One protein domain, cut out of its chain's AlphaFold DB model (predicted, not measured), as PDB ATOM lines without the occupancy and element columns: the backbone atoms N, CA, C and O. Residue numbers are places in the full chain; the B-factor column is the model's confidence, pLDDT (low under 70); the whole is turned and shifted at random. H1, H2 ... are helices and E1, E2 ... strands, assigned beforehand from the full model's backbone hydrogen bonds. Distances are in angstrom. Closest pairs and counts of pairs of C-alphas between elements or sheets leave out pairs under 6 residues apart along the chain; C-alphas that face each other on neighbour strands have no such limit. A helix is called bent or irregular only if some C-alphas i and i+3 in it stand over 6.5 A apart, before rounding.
ATOM      1  N   LYS A   6     -52.688  12.300   1.616       45.97
ATOM      2  CA  LYS A   6     -53.996  12.832   1.160       45.97
ATOM      3  C   LYS A   6     -53.883  13.927   0.086       45.97
ATOM      4  O   LYS A   6     -54.778  14.065  -0.740       45.97
ATOM      5  N   PHE A   7     -52.767  14.653   0.049       53.25
ATOM      6  CA  PHE A   7     -52.496  15.727  -0.916       53.25
ATOM      7  C   PHE A   7     -52.308  15.217  -2.357       53.25
ATOM      8  O   PHE A   7     -52.653  15.893  -3.322       53.25
ATOM      9  N   ILE A   8     -51.769  14.004  -2.508       53.34
ATOM     10  CA  ILE A   8     -51.372  13.430  -3.800       53.34
ATOM     11  C   ILE A   8     -52.574  13.232  -4.731       53.34
ATOM     12  O   ILE A   8     -52.477  13.529  -5.920       53.34
ATOM     13  N   LYS A   9     -53.711  12.777  -4.192       48.41
ATOM     14  CA  LYS A   9     -54.918  12.498  -4.980       48.41
ATOM     15  C   LYS A   9     -55.567  13.791  -5.502       48.41
ATOM     16  O   LYS A   9     -55.843  13.892  -6.688       48.41
ATOM     17  N   GLN A  10     -55.653  14.826  -4.660       47.88
ATOM     18  CA  GLN A  10     -56.211  16.134  -5.037       47.88
ATOM     19  C   GLN A  10     -55.410  16.851  -6.138       47.88
ATOM     20  O   GLN A  10     -56.000  17.514  -6.986       47.88
ATOM     21  N   VAL A  11     -54.077  16.731  -6.157       54.12
ATOM     22  CA  VAL A  11     -53.249  17.365  -7.203       54.12
ATOM     23  C   VAL A  11     -53.362  16.642  -8.544       54.12
ATOM     24  O   VAL A  11     -53.359  17.302  -9.578       54.12
ATOM     25  N   ILE A  12     -53.467  15.309  -8.538       50.84
ATOM     26  CA  ILE A  12     -53.643  14.519  -9.764       50.84
ATOM     27  C   ILE A  12     -55.012  14.820 -10.382       50.84
ATOM     28  O   ILE A  12     -55.070  15.168 -11.558       50.84
ATOM     29  N   ASP A  13     -56.082  14.808  -9.581       42.41
ATOM     30  CA  ASP A  13     -57.438  15.096 -10.064       42.41
ATOM     31  C   ASP A  13     -57.561  16.538 -10.611       42.41
ATOM     32  O   ASP A  13     -58.237  16.768 -11.611       42.41
ATOM     33  N   MET A  14     -56.828  17.511 -10.045       46.03
ATOM     34  CA  MET A  14     -56.785  18.894 -10.557       46.03
ATOM     35  C   MET A  14     -55.922  19.097 -11.811       46.03
ATOM     36  O   MET A  14     -56.182  20.025 -12.576       46.03
ATOM     37  N   LEU A  15     -54.901  18.265 -12.040       46.91
ATOM     38  CA  LEU A  15     -54.059  18.348 -13.241       46.91
ATOM     39  C   LEU A  15     -54.763  17.804 -14.490       46.91
ATOM     40  O   LEU A  15     -54.477  18.275 -15.588       46.91
ATOM     41  N   TYR A  16     -55.686  16.853 -14.322       42.56
ATOM     42  CA  TYR A  16     -56.464  16.280 -15.423       42.56
ATOM     43  C   TYR A  16     -57.669  17.136 -15.843       42.56
ATOM     44  O   TYR A  16     -58.144  16.982 -16.965       42.56
ATOM     45  N   LEU A  17     -58.169  18.033 -14.982       36.09
ATOM     46  CA  LEU A  17     -59.501  18.614 -15.177       36.09
ATOM     47  C   LEU A  17     -59.589  19.974 -15.873       36.09
ATOM     48  O   LEU A  17     -60.689  20.303 -16.309       36.09
ATOM     49  N   THR A  18     -58.548  20.805 -16.021       32.78
ATOM     50  CA  THR A  18     -58.735  22.054 -16.799       32.78
ATOM     51  C   THR A  18     -57.455  22.808 -17.149       32.78
ATOM     52  O   THR A  18     -56.593  23.051 -16.309       32.78
ATOM     53  N   ILE A  19     -57.439  23.317 -18.383       37.84
ATOM     54  CA  ILE A  19     -56.486  24.245 -19.021       37.84
ATOM     55  C   ILE A  19     -56.352  25.611 -18.290       37.84
ATOM     56  O   ILE A  19     -55.661  26.504 -18.764       37.84
ATOM     57  N   ASN A  20     -56.926  25.805 -17.095       37.78
ATOM     58  CA  ASN A  20     -57.036  27.133 -16.474       37.78
ATOM     59  C   ASN A  20     -56.750  27.184 -14.955       37.78
ATOM     60  O   ASN A  20     -57.462  27.826 -14.191       37.78
ATOM     61  N   THR A  21     -55.689  26.518 -14.489       38.78
ATOM     62  CA  THR A  21     -55.361  26.386 -13.048       38.78
ATOM     63  C   THR A  21     -53.974  26.915 -12.667       38.78
ATOM     64  O   THR A  21     -53.337  26.439 -11.725       38.78
ATOM     65  N   SER A  22     -53.476  27.948 -13.350       48.19
ATOM     66  CA  SER A  22     -52.152  28.507 -13.041       48.19
ATOM     67  C   SER A  22     -52.051  29.078 -11.614       48.19
ATOM     68  O   SER A  22     -50.969  29.010 -11.030       48.19
ATOM     69  N   GLN A  23     -53.144  29.579 -11.019       41.22
ATOM     70  CA  GLN A  23     -53.174  30.124  -9.650       41.22
ATOM     71  C   GLN A  23     -53.358  29.054  -8.557       41.22
ATOM     72  O   GLN A  23     -52.594  29.057  -7.589       41.22
ATOM     73  N   MET A  24     -54.286  28.100  -8.715       38.28
ATOM     74  CA  MET A  24     -54.518  27.048  -7.707       38.28
ATOM     75  C   MET A  24     -53.354  26.052  -7.614       38.28
ATOM     76  O   MET A  24     -52.941  25.701  -6.510       38.28
ATOM     77  N   LEU A  25     -52.731  25.669  -8.738       47.62
ATOM     78  CA  LEU A  25     -51.551  24.794  -8.712       47.62
ATOM     79  C   LEU A  25     -50.360  25.460  -7.994       47.62
ATOM     80  O   LEU A  25     -49.582  24.790  -7.312       47.62
ATOM     81  N   ASN A  26     -50.233  26.790  -8.100       50.50
ATOM     82  CA  ASN A  26     -49.197  27.552  -7.395       50.50
ATOM     83  C   ASN A  26     -49.454  27.612  -5.887       50.50
ATOM     84  O   ASN A  26     -48.515  27.424  -5.121       50.50
ATOM     85  N   GLN A  27     -50.695  27.836  -5.445       46.25
ATOM     86  CA  GLN A  27     -51.024  27.846  -4.012       46.25
ATOM     87  C   GLN A  27     -50.845  26.465  -3.364       46.25
ATOM     88  O   GLN A  27     -50.412  26.356  -2.218       46.25
ATOM     89  N   ILE A  28     -51.130  25.401  -4.114       49.97
ATOM     90  CA  ILE A  28     -51.174  24.037  -3.591       49.97
ATOM     91  C   ILE A  28     -49.787  23.382  -3.630       49.97
ATOM     92  O   ILE A  28     -49.429  22.680  -2.691       49.97
ATOM     93  N   VAL A  29     -48.947  23.648  -4.638       54.00
ATOM     94  CA  VAL A  29     -47.691  22.901  -4.876       54.00
ATOM     95  C   VAL A  29     -46.416  23.734  -4.658       54.00
ATOM     96  O   VAL A  29     -45.315  23.177  -4.674       54.00
ATOM     97  N   ALA A  30     -46.516  25.043  -4.390       60.81
ATOM     98  CA  ALA A  30     -45.337  25.855  -4.088       60.81
ATOM     99  C   ALA A  30     -44.532  25.286  -2.906       60.81
ATOM    100  O   ALA A  30     -45.077  24.766  -1.930       60.81
ATOM    101  N   ASN A  31     -43.208  25.401  -3.016       72.75
ATOM    102  CA  ASN A  31     -42.228  24.957  -2.021       72.75
ATOM    103  C   ASN A  31     -42.214  23.437  -1.799       72.75
ATOM    104  O   ASN A  31     -42.130  22.956  -0.662       72.75
ATOM    105  N   ARG A  32     -42.324  22.669  -2.893       82.62
ATOM    106  CA  ARG A  32     -42.289  21.203  -2.850       82.62
ATOM    107  C   ARG A  32     -41.227  20.595  -3.753       82.62
ATOM    108  O   ARG A  32     -40.899  21.096  -4.829       82.62
ATOM    109  N   SER A  33     -40.689  19.475  -3.282       86.38
ATOM    110  CA  SER A  33     -39.965  18.502  -4.103       86.38
ATOM    111  C   SER A  33     -40.887  17.327  -4.329       86.38
ATOM    112  O   SER A  33     -41.492  16.853  -3.371       86.38
ATOM    113  N   LEU A  34     -40.995  16.857  -5.560       89.31
ATOM    114  CA  LEU A  34     -41.936  15.814  -5.924       89.31
ATOM    115  C   LEU A  34     -41.174  14.604  -6.444       89.31
ATOM    116  O   LEU A  34     -40.179  14.751  -7.147       89.31
ATOM    117  N   HIS A  35     -41.660  13.427  -6.077       91.06
ATOM    118  CA  HIS A  35     -41.326  12.170  -6.725       91.06
ATOM    119  C   HIS A  35     -42.452  11.874  -7.700       91.06
ATOM    120  O   HIS A  35     -43.594  11.731  -7.261       91.06
ATOM    121  N   VAL A  36     -42.154  11.804  -8.990       89.94
ATOM    122  CA  VAL A  36     -43.175  11.725 -10.034       89.94
ATOM    123  C   VAL A  36     -42.887  10.632 -11.046       89.94
ATOM    124  O   VAL A  36     -41.730  10.347 -11.350       89.94
ATOM    125  N   ASP A  37     -43.958  10.063 -11.582       92.00
ATOM    126  CA  ASP A  37     -43.933   9.272 -12.802       92.00
ATOM    127  C   ASP A  37     -44.462  10.152 -13.929       92.00
ATOM    128  O   ASP A  37     -45.521  10.774 -13.795       92.00
ATOM    129  N   ILE A  38     -43.712  10.232 -15.020       93.56
ATOM    130  CA  ILE A  38     -44.058  11.053 -16.176       93.56
ATOM    131  C   ILE A  38     -43.949  10.247 -17.462       93.56
ATOM    132  O   ILE A  38     -43.064   9.399 -17.610       93.56
ATOM    133  N   LYS A  39     -44.833  10.575 -18.400       93.81
ATOM    134  CA  LYS A  39     -44.789  10.103 -19.775       93.81
ATOM    135  C   LYS A  39     -44.165  11.182 -20.647       93.81
ATOM    136  O   LYS A  39     -44.502  12.361 -20.506       93.81
ATOM    137  N   TYR A  40     -43.268  10.778 -21.535       94.81
ATOM    138  CA  TYR A  40     -42.679  11.626 -22.558       94.81
ATOM    139  C   TYR A  40     -43.377  11.328 -23.895       94.81
ATOM    140  O   TYR A  40     -43.154  10.273 -24.486       94.81
ATOM    141  N   PRO A  41     -44.286  12.198 -24.369       93.56
ATOM    142  CA  PRO A  41     -44.997  11.952 -25.618       93.56
ATOM    143  C   PRO A  41     -44.049  11.856 -26.818       93.56
ATOM    144  O   PRO A  41     -43.224  12.744 -27.028       93.56
ATOM    145  N   ILE A  42     -44.244  10.829 -27.652       90.06
ATOM    146  CA  ILE A  42     -43.456  10.597 -28.877       90.06
ATOM    147  C   ILE A  42     -43.533  11.800 -29.825       90.06
ATOM    148  O   ILE A  42     -42.535  12.177 -30.424       90.06
ATOM    149  N   LEU A  43     -44.690  12.467 -29.887       93.38
ATOM    150  CA  LEU A  43     -44.912  13.669 -30.701       93.38
ATOM    151  C   LEU A  43     -43.971  14.836 -30.348       93.38
ATOM    152  O   LEU A  43     -43.781  15.734 -31.156       93.38
ATOM    153  N   LEU A  44     -43.393  14.842 -29.142       91.19
ATOM    154  CA  LEU A  44     -42.455  15.874 -28.697       91.19
ATOM    155  C   LEU A  44     -40.994  15.490 -28.940       91.19
ATOM    156  O   LEU A  44     -40.110  16.274 -28.605       91.19
ATOM    157  N   HIS A  45     -40.712  14.293 -29.460       88.31
ATOM    158  CA  HIS A  45     -39.342  13.811 -29.607       88.31
ATOM    159  C   HIS A  45     -38.533  14.688 -30.552       88.31
ATOM    160  O   HIS A  45     -37.451  15.113 -30.166       88.31
ATOM    161  N   ASP A  46     -39.083  15.026 -31.718       85.44
ATOM    162  CA  ASP A  46     -38.387  15.866 -32.695       85.44
ATOM    163  C   ASP A  46     -38.177  17.284 -32.155       85.44
ATOM    164  O   ASP A  46     -37.077  17.828 -32.226       85.44
ATOM    165  N   LEU A  47     -39.207  17.855 -31.519       89.94
ATOM    166  CA  LEU A  47     -39.145  19.198 -30.939       89.94
ATOM    167  C   LEU A  47     -38.152  19.290 -29.772       89.94
ATOM    168  O   LEU A  47     -37.495  20.311 -29.592       89.94
ATOM    169  N   HIS A  48     -38.070  18.247 -28.944       90.75
ATOM    170  CA  HIS A  48     -37.239  18.231 -27.742       90.75
ATOM    171  C   HIS A  48     -35.903  17.510 -27.936       90.75
ATOM    172  O   HIS A  48     -35.184  17.321 -26.955       90.75
ATOM    173  N   ASN A  49     -35.572  17.083 -29.156       85.44
ATOM    174  CA  ASN A  49     -34.406  16.246 -29.441       85.44
ATOM    175  C   ASN A  49     -33.098  16.880 -28.945       85.44
ATOM    176  O   ASN A  49     -32.242  16.217 -28.360       85.44
ATOM    177  N   ASP A  50     -33.002  18.191 -29.126       85.38
ATOM    178  CA  ASP A  50     -31.838  19.006 -28.807       85.38
ATOM    179  C   ASP A  50     -31.650  19.219 -27.296       85.38
ATOM    180  O   ASP A  50     -30.527  19.190 -26.785       85.38
ATOM    181  N   LEU A  51     -32.748  19.404 -26.551       90.75
ATOM    182  CA  LEU A  51     -32.706  19.636 -25.105       90.75
ATOM    183  C   LEU A  51     -33.844  18.922 -24.343       90.75
ATOM    184  O   LEU A  51     -34.735  19.586 -23.802       90.75
ATOM    185  N   PRO A  52     -33.824  17.579 -24.238       92.12
ATOM    186  CA  PRO A  52     -34.855  16.813 -23.541       92.12
ATOM    187  C   PRO A  52     -35.025  17.212 -22.075       92.12
ATOM    188  O   PRO A  52     -34.050  17.276 -21.325       92.12
ATOM    189  N   PHE A  53     -36.271  17.388 -21.631       92.50
ATOM    190  CA  PHE A  53     -36.582  17.711 -20.237       92.50
ATOM    191  C   PHE A  53     -36.231  16.574 -19.264       92.50
ATOM    192  O   PHE A  53     -36.262  15.389 -19.597       92.50
ATOM    193  N   LEU A  54     -35.980  16.959 -18.007       91.31
ATOM    194  CA  LEU A  54     -35.830  16.052 -16.858       91.31
ATOM    195  C   LEU A  54     -34.699  15.018 -17.054       91.31
ATOM    196  O   LEU A  54     -34.939  13.807 -17.046       91.31
ATOM    197  N   PRO A  55     -33.439  15.478 -17.201       89.50
ATOM    198  CA  PRO A  55     -32.297  14.591 -17.387       89.50
ATOM    199  C   PRO A  55     -32.133  13.642 -16.199       89.50
ATOM    200  O   PRO A  55     -32.359  14.027 -15.046       89.50
ATOM    201  N   GLN A  56     -31.693  12.416 -16.470       83.69
ATOM    202  CA  GLN A  56     -31.561  11.358 -15.470       83.69
ATOM    203  C   GLN A  56     -30.175  10.722 -15.484       83.69
ATOM    204  O   GLN A  56     -29.535  10.593 -16.526       83.69
ATOM    205  N   SER A  57     -29.682  10.340 -14.304       82.38
ATOM    206  CA  SER A  57     -28.414   9.624 -14.211       82.38
ATOM    207  C   SER A  57     -28.601   8.181 -14.665       82.38
ATOM    208  O   SER A  57     -29.397   7.451 -14.084       82.38
ATOM    209  N   GLN A  58     -27.825   7.761 -15.658       75.94
ATOM    210  CA  GLN A  58     -27.823   6.393 -16.165       75.94
ATOM    211  C   GLN A  58     -26.398   5.840 -16.186       75.94
ATOM    212  O   GLN A  58     -25.423   6.592 -16.285       75.94
ATOM    213  N   LYS A  59     -26.274   4.518 -16.036       74.44
ATOM    214  CA  LYS A  59     -24.999   3.823 -16.227       74.44
ATOM    215  C   LYS A  59     -24.722   3.720 -17.724       74.44
ATOM    216  O   LYS A  59     -25.571   3.251 -18.472       74.44
ATOM    217  N   MET A  60     -23.539   4.157 -18.128       67.88
ATOM    218  CA  MET A  60     -23.028   3.998 -19.485       67.88
ATOM    219  C   MET A  60     -22.435   2.594 -19.673       67.88
ATOM    220  O   MET A  60     -22.146   1.902 -18.695       67.88
ATOM    221  N   THR A  61     -22.172   2.211 -20.925       60.75
ATOM    222  CA  THR A  61     -21.505   0.946 -21.299       60.75
ATOM    223  C   THR A  61     -20.146   0.758 -20.618       60.75
ATOM    224  O   THR A  61     -19.790  -0.351 -20.244       60.75
ATOM    225  N   ASN A  62     -19.421   1.849 -20.355       62.53
ATOM    226  CA  ASN A  62     -18.147   1.840 -19.627       62.53
ATOM    227  C   ASN A  62     -18.289   1.757 -18.088       62.53
ATOM    228  O   ASN A  62     -17.330   2.024 -17.367       62.53
ATOM    229  N   GLY A  63     -19.487   1.473 -17.571       71.12
ATOM    230  CA  GLY A  63     -19.781   1.329 -16.142       71.12
ATOM    231  C   GLY A  63     -19.965   2.644 -15.372       71.12
ATOM    232  O   GLY A  63     -20.523   2.636 -14.271       71.12
ATOM    233  N   ASN A  64     -19.568   3.790 -15.938       72.62
ATOM    234  CA  ASN A  64     -19.693   5.083 -15.269       72.62
ATOM    235  C   ASN A  64     -21.131   5.607 -15.312       72.62
ATOM    236  O   ASN A  64     -21.812   5.522 -16.333       72.62
ATOM    237  N   LYS A  65     -21.587   6.225 -14.218       75.12
ATOM    238  CA  LYS A  65     -22.853   6.965 -14.210       75.12
ATOM    239  C   LYS A  65     -22.645   8.346 -14.829       75.12
ATOM    240  O   LYS A  65     -21.851   9.131 -14.313       75.12
ATOM    241  N   LYS A  66     -23.379   8.661 -15.896       73.12
ATOM    242  CA  LYS A  66     -23.447  10.010 -16.480       73.12
ATOM    243  C   LYS A  66     -24.875  10.546 -16.353       73.12
ATOM    244  O   LYS A  66     -25.832   9.775 -16.286       73.12
ATOM    245  N   LEU A  67     -25.014  11.867 -16.254       78.94
ATOM    246  CA  LEU A  67     -26.310  12.532 -16.379       78.94
ATOM    247  C   LEU A  67     -26.642  12.611 -17.871       78.94
ATOM    248  O   LEU A  67     -25.885  13.223 -18.620       78.94
ATOM    249  N   ILE A  68     -27.729  11.966 -18.285       79.19
ATOM    250  CA  ILE A  68     -28.130  11.854 -19.687       79.19
ATOM    251  C   ILE A  68     -29.439  12.608 -19.892       79.19
ATOM    252  O   ILE A  68     -30.389  12.466 -19.115       79.19
ATOM    253  N   ILE A  69     -29.473  13.406 -20.953       83.69
ATOM    254  CA  ILE A  69     -30.698  13.948 -21.531       83.69
ATOM    255  C   ILE A  69     -31.299  12.868 -22.432       83.69
ATOM    256  O   ILE A  69     -30.645  12.388 -23.352       83.69
ATOM    257  N   ASN A  70     -32.502  12.401 -22.116       83.06
ATOM    258  CA  ASN A  70     -33.184  11.404 -22.935       83.06
ATOM    259  C   ASN A  70     -34.688  11.647 -22.956       83.06
ATOM    260  O   ASN A  70     -35.257  12.196 -22.010       83.06
ATOM    261  N   LEU A  71     -35.305  11.166 -24.028       87.00
ATOM    262  CA  LEU A  71     -36.727  11.299 -24.332       87.00
ATOM    263  C   LEU A  71     -37.562  10.149 -23.742       87.00
ATOM    264  O   LEU A  71     -38.700   9.943 -24.127       87.00
ATOM    265  N   ASN A  72     -37.004   9.365 -22.817       87.69
ATOM    266  CA  ASN A  72     -37.717   8.226 -22.238       87.69
ATOM    267  C   ASN A  72     -38.720   8.683 -21.170       87.69
ATOM    268  O   ASN A  72     -38.510   9.701 -20.501       87.69
ATOM    269  N   ASP A  73     -39.724   7.857 -20.904       93.06
ATOM    270  CA  ASP A  73     -40.538   7.975 -19.695       93.06
ATOM    271  C   ASP A  73     -39.655   7.942 -18.440       93.06
ATOM    272  O   ASP A  73     -38.563   7.353 -18.420       93.06
ATOM    273  N   LYS A  74     -40.112   8.604 -17.374       93.12
ATOM    274  CA  LYS A  74     -39.389   8.637 -16.098       93.12
ATOM    275  C   LYS A  74     -40.272   8.071 -15.002       93.12
ATOM    276  O   LYS A  74     -41.434   8.447 -14.879       93.12
ATOM    277  N   GLN A  75     -39.685   7.211 -14.180       92.56
ATOM    278  CA  GLN A  75     -40.329   6.628 -13.008       92.56
ATOM    279  C   GLN A  75     -39.623   7.102 -11.739       92.56
ATOM    280  O   GLN A  75     -38.392   7.158 -11.689       92.56
ATOM    281  N   ASN A  76     -40.404   7.435 -10.712       91.19
ATOM    282  CA  ASN A  76     -39.952   7.916  -9.408       91.19
ATOM    283  C   ASN A  76     -38.905   9.045  -9.513       91.19
ATOM    284  O   ASN A  76     -37.940   9.107  -8.747       91.19
ATOM    285  N   TYR A  77     -39.086   9.937 -10.488       92.38
ATOM    286  CA  TYR A  77     -38.173  11.036 -10.766       92.38
ATOM    287  C   TYR A  77     -38.309  12.121  -9.700       92.38
ATOM    288  O   TYR A  77     -39.416  12.569  -9.400       92.38
ATOM    289  N   ILE A  78     -37.185  12.563  -9.136       91.06
ATOM    290  CA  ILE A  78     -37.160  13.611  -8.112       91.06
ATOM    291  C   ILE A  78     -36.965  14.962  -8.792       91.06
ATOM    292  O   ILE A  78     -35.942  15.190  -9.430       91.06
ATOM    293  N   VAL A  79     -37.922  15.871  -8.614       91.00
ATOM    294  CA  VAL A  79     -37.920  17.179  -9.280       91.00
ATOM    295  C   VAL A  79     -38.429  18.288  -8.367       91.00
ATOM    296  O   VAL A  79     -39.322  18.096  -7.537       91.00
ATOM    297  N   HIS A  80     -37.860  19.485  -8.495       90.69
ATOM    298  CA  HIS A  80     -38.448  20.692  -7.922       90.69
ATOM    299  C   HIS A  80     -39.716  21.129  -8.672       90.69
ATOM    300  O   HIS A  80     -39.754  21.103  -9.900       90.69
ATOM    301  N   PHE A  81     -40.737  21.608  -7.953       87.12
ATOM    302  CA  PHE A  81     -42.030  21.946  -8.562       87.12
ATOM    303  C   PHE A  81     -41.931  22.940  -9.736       87.12
ATOM    304  O   PHE A  81     -42.670  22.803 -10.705       87.12
ATOM    305  N   VAL A  82     -41.003  23.907  -9.689       89.62
ATOM    306  CA  VAL A  82     -40.805  24.893 -10.773       89.62
ATOM    307  C   VAL A  82     -40.346  24.212 -12.064       89.62
ATOM    308  O   VAL A  82     -40.870  24.512 -13.134       89.62
ATOM    309  N   ALA A  83     -39.414  23.261 -11.963       92.06
ATOM    310  CA  ALA A  83     -38.917  22.514 -13.115       92.06
ATOM    311  C   ALA A  83     -39.990  21.575 -13.678       92.06
ATOM    312  O   ALA A  83     -40.149  21.489 -14.892       92.06
ATOM    313  N   LEU A  84     -40.781  20.936 -12.807       91.75
ATOM    314  CA  LEU A  84     -41.921  20.132 -13.250       91.75
ATOM    315  C   LEU A  84     -42.964  20.993 -13.969       91.75
ATOM    316  O   LEU A  84     -43.403  20.632 -15.051       91.75
ATOM    317  N   LYS A  85     -43.327  22.150 -13.404       90.50
ATOM    318  CA  LYS A  85     -44.285  23.080 -14.017       90.50
ATOM    319  C   LYS A  85     -43.825  23.527 -15.404       90.50
ATOM    320  O   LYS A  85     -44.639  23.593 -16.318       90.50
ATOM    321  N   GLN A  86     -42.534  23.815 -15.564       93.75
ATOM    322  CA  GLN A  86     -41.968  24.142 -16.868       93.75
ATOM    323  C   GLN A  86     -42.084  22.960 -17.839       93.75
ATOM    324  O   GLN A  86     -42.583  23.146 -18.940       93.75
ATOM    325  N   ALA A  87     -41.693  21.751 -17.430       93.62
ATOM    326  CA  ALA A  87     -41.802  20.562 -18.276       93.62
ATOM    327  C   ALA A  87     -43.256  20.296 -18.717       93.62
ATOM    328  O   ALA A  87     -43.509  20.060 -19.895       93.62
ATOM    329  N   LEU A  88     -44.215  20.411 -17.792       93.31
ATOM    330  CA  LEU A  88     -45.649  20.275 -18.073       93.31
ATOM    331  C   LEU A  88     -46.149  21.327 -19.071       93.31
ATOM    332  O   LEU A  88     -46.898  21.001 -19.987       93.31
ATOM    333  N   LYS A  89     -45.703  22.585 -18.932       93.75
ATOM    334  CA  LYS A  89     -46.025  23.668 -19.878       93.75
ATOM    335  C   LYS A  89     -45.569  23.332 -21.306       93.75
ATOM    336  O   LYS A  89     -46.228  23.735 -22.255       93.75
ATOM    337  N   HIS A  90     -44.472  22.590 -21.451       93.69
ATOM    338  CA  HIS A  90     -43.946  22.132 -22.739       93.69
ATOM    339  C   HIS A  90     -44.460  20.736 -23.140       93.69
ATOM    340  O   HIS A  90     -43.847  20.062 -23.956       93.69
ATOM    341  N   GLY A  91     -45.590  20.286 -22.584       93.12
ATOM    342  CA  GLY A  91     -46.310  19.102 -23.060       93.12
ATOM    343  C   GLY A  91     -45.878  17.768 -22.447       93.12
ATOM    344  O   GLY A  91     -46.456  16.737 -22.788       93.12
ATOM    345  N   ILE A  92     -44.913  17.753 -21.521       94.06
ATOM    346  CA  ILE A  92     -44.615  16.543 -20.739       94.06
ATOM    347  C   ILE A  92     -45.848  16.166 -19.915       94.06
ATOM    348  O   ILE A  92     -46.481  17.028 -19.311       94.06
ATOM    349  N   GLN A  93     -46.185  14.879 -19.862       91.69
ATOM    350  CA  GLN A  93     -47.397  14.407 -19.197       91.69
ATOM    351  C   GLN A  93     -47.064  13.830 -17.821       91.69
ATOM    352  O   GLN A  93     -46.237  12.927 -17.694       91.69
ATOM    353  N   LEU A  94     -47.724  14.326 -16.773       90.00
ATOM    354  CA  LEU A  94     -47.633  13.725 -15.445       90.00
ATOM    355  C   LEU A  94     -48.585  12.536 -15.344       90.00
ATOM    356  O   LEU A  94     -49.790  12.688 -15.504       90.00
ATOM    357  N   ILE A  95     -48.041  11.368 -15.014       90.94
ATOM    358  CA  ILE A  95     -48.835  10.167 -14.752       90.94
ATOM    359  C   ILE A  95     -49.267  10.168 -13.287       90.94
ATOM    360  O   ILE A  95     -50.444  10.011 -12.973       90.94
ATOM    361  N   LYS A  96     -48.298  10.332 -12.376       86.94
ATOM    362  CA  LYS A  96     -48.520  10.154 -10.940       86.94
ATOM    363  C   LYS A  96     -47.524  10.944 -10.102       86.94
ATOM    364  O   LYS A  96     -46.350  11.051 -10.442       86.94
ATOM    365  N   ILE A  97     -47.975  11.431  -8.948       87.81
ATOM    366  CA  ILE A  97     -47.101  11.895  -7.865       87.81
ATOM    367  C   ILE A  97     -47.002  10.772  -6.833       87.81
ATOM    368  O   ILE A  97     -47.997  10.368  -6.247       87.81
ATOM    369  N   ASN A  98     -45.803  10.251  -6.605       87.44
ATOM    370  CA  ASN A  98     -45.563   9.184  -5.638       87.44
ATOM    371  C   ASN A  98     -45.356   9.725  -4.224       87.44
ATOM    372  O   ASN A  98     -45.834   9.139  -3.256       87.44
ATOM    373  N   ARG A  99     -44.603  10.824  -4.091       85.94
ATOM    374  CA  ARG A  99     -44.267  11.458  -2.807       85.94
ATOM    375  C   ARG A  99     -44.078  12.955  -2.997       85.94
ATOM    376  O   ARG A  99     -43.645  13.399  -4.058       85.94
ATOM    377  N   ALA A 100     -44.336  13.718  -1.944       84.50
ATOM    378  CA  ALA A 100     -44.069  15.147  -1.906       84.50
ATOM    379  C   ALA A 100     -43.332  15.514  -0.615       84.50
ATOM    380  O   ALA A 100     -43.702  15.071   0.468       84.50
ATOM    381  N   LEU A 101     -42.300  16.344  -0.745       83.25
ATOM    382  CA  LEU A 101     -41.570  16.953   0.357       83.25
ATOM    383  C   LEU A 101     -41.881  18.449   0.387       83.25
ATOM    384  O   LEU A 101     -41.449  19.170  -0.513       83.25
ATOM    385  N   ARG A 102     -42.583  18.907   1.427       85.06
ATOM    386  CA  ARG A 102     -42.892  20.324   1.677       85.06
ATOM    387  C   ARG A 102     -41.778  21.002   2.476       85.06
ATOM    388  O   ARG A 102     -41.255  20.424   3.430       85.06
ATOM    389  N   PHE A 103     -41.446  22.239   2.117       81.31
ATOM    390  CA  PHE A 103     -40.467  23.062   2.828       81.31
ATOM    391  C   PHE A 103     -40.907  24.528   2.923       81.31
ATOM    392  O   PHE A 103     -41.811  24.974   2.222       81.31
TER     393      PHE A 103
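AT A GLANCE: This is residues 6 to 103 of the 365 residues of an uncharacterized protein of Cimex lectularius (UniProt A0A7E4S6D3). A small, strongly twisted sheet of three strands, E4, E1 and E5, has two helices, H1 and H4, over the same face, and H2 beside H1 at one end of the long axis. At the other end of that axis lies the small hairpin of E2 and E3, away from the sheet, and H3 sits off the sheet in the stretch from E1 to E2. The printed part has 98 residues, with four named helices and five named strands in the order H1 H2 E1 H3 E2 E3 E4 H4 E5, of mixed class, helices and strands. The larger sheet has the order E4, E1, E5, all antiparallel. The whole is compact, with a radius of gyration of the C-alphas of 14.3 A, yet only just elongated in outline, spanning 45 by 29 by 17 A.

IN THESE COORDINATES: In the sheet, E1 is residues 32 to 39, 20.4 A long, and bends by 59 degrees at residue 35. E5, residues 93 to 102, is 22.2 A long, bends by 77 degrees at residue 96 and ends with C-alpha 102 at (-42.892, 20.324, 1.677). E4 is residues 74 to 80, 14.6 A. H4 is residues 81 to 89, 12.1 A. H1, residues 6 to 17, is 18.2 A long and begins with C-alpha 6 at (-53.996, 12.832, 1.160). H2 is residues 22 to 29. H3, residues 42 to 48, is irregular: C-alphas 43 and 46 are 7.2 A apart. E2 is residues 56 to 59 and E3 residues 65 to 68.

HOW THE PARTS SIT: E1 is the inner strand. N 35 and O 99 are 2.8 A apart between E1 and E5; N 36 and O 77 are 2.9 A apart between E1 and E4. E4, H4 and E5 form a split strand-helix-strand unit, two strands running the same way with E1 between them, with a right-handed crossover. H4 and H1 are on the same face. H1 lies over E5 at a height of 9.4 A over the sheet; their closest C-alphas, Ile 8 and Ile 97, are 6.1 A apart. H2 is close to H1 but not clearly touching, the closest C-alphas being Val 11 and Leu 25 at 7.8 A, at a shallow tilt of 18 degrees, opposite ways. The hairpin of E2 and E3 has N 58 and O 66 2.9 A apart; E2 is only just apart from E4, at 8.1 A. Every O i to N i+4 pair is within hydrogen-bond range in H4, but 6 of 8 in H1, 3 of 4 in H2 and 1 of 3 in H3, where 3 of 4 O i to N i+3 pairs are.

THE WHOLE: The two C-alphas farthest apart, of Asn 20 and Asn 62, are 46.5 A apart. The printed part has no cut and no long link; H3 to E2 is short, the others tight. Mean pLDDT of the printed part is 76.4, with residues 6 to 30 and 60 to 62 under 70.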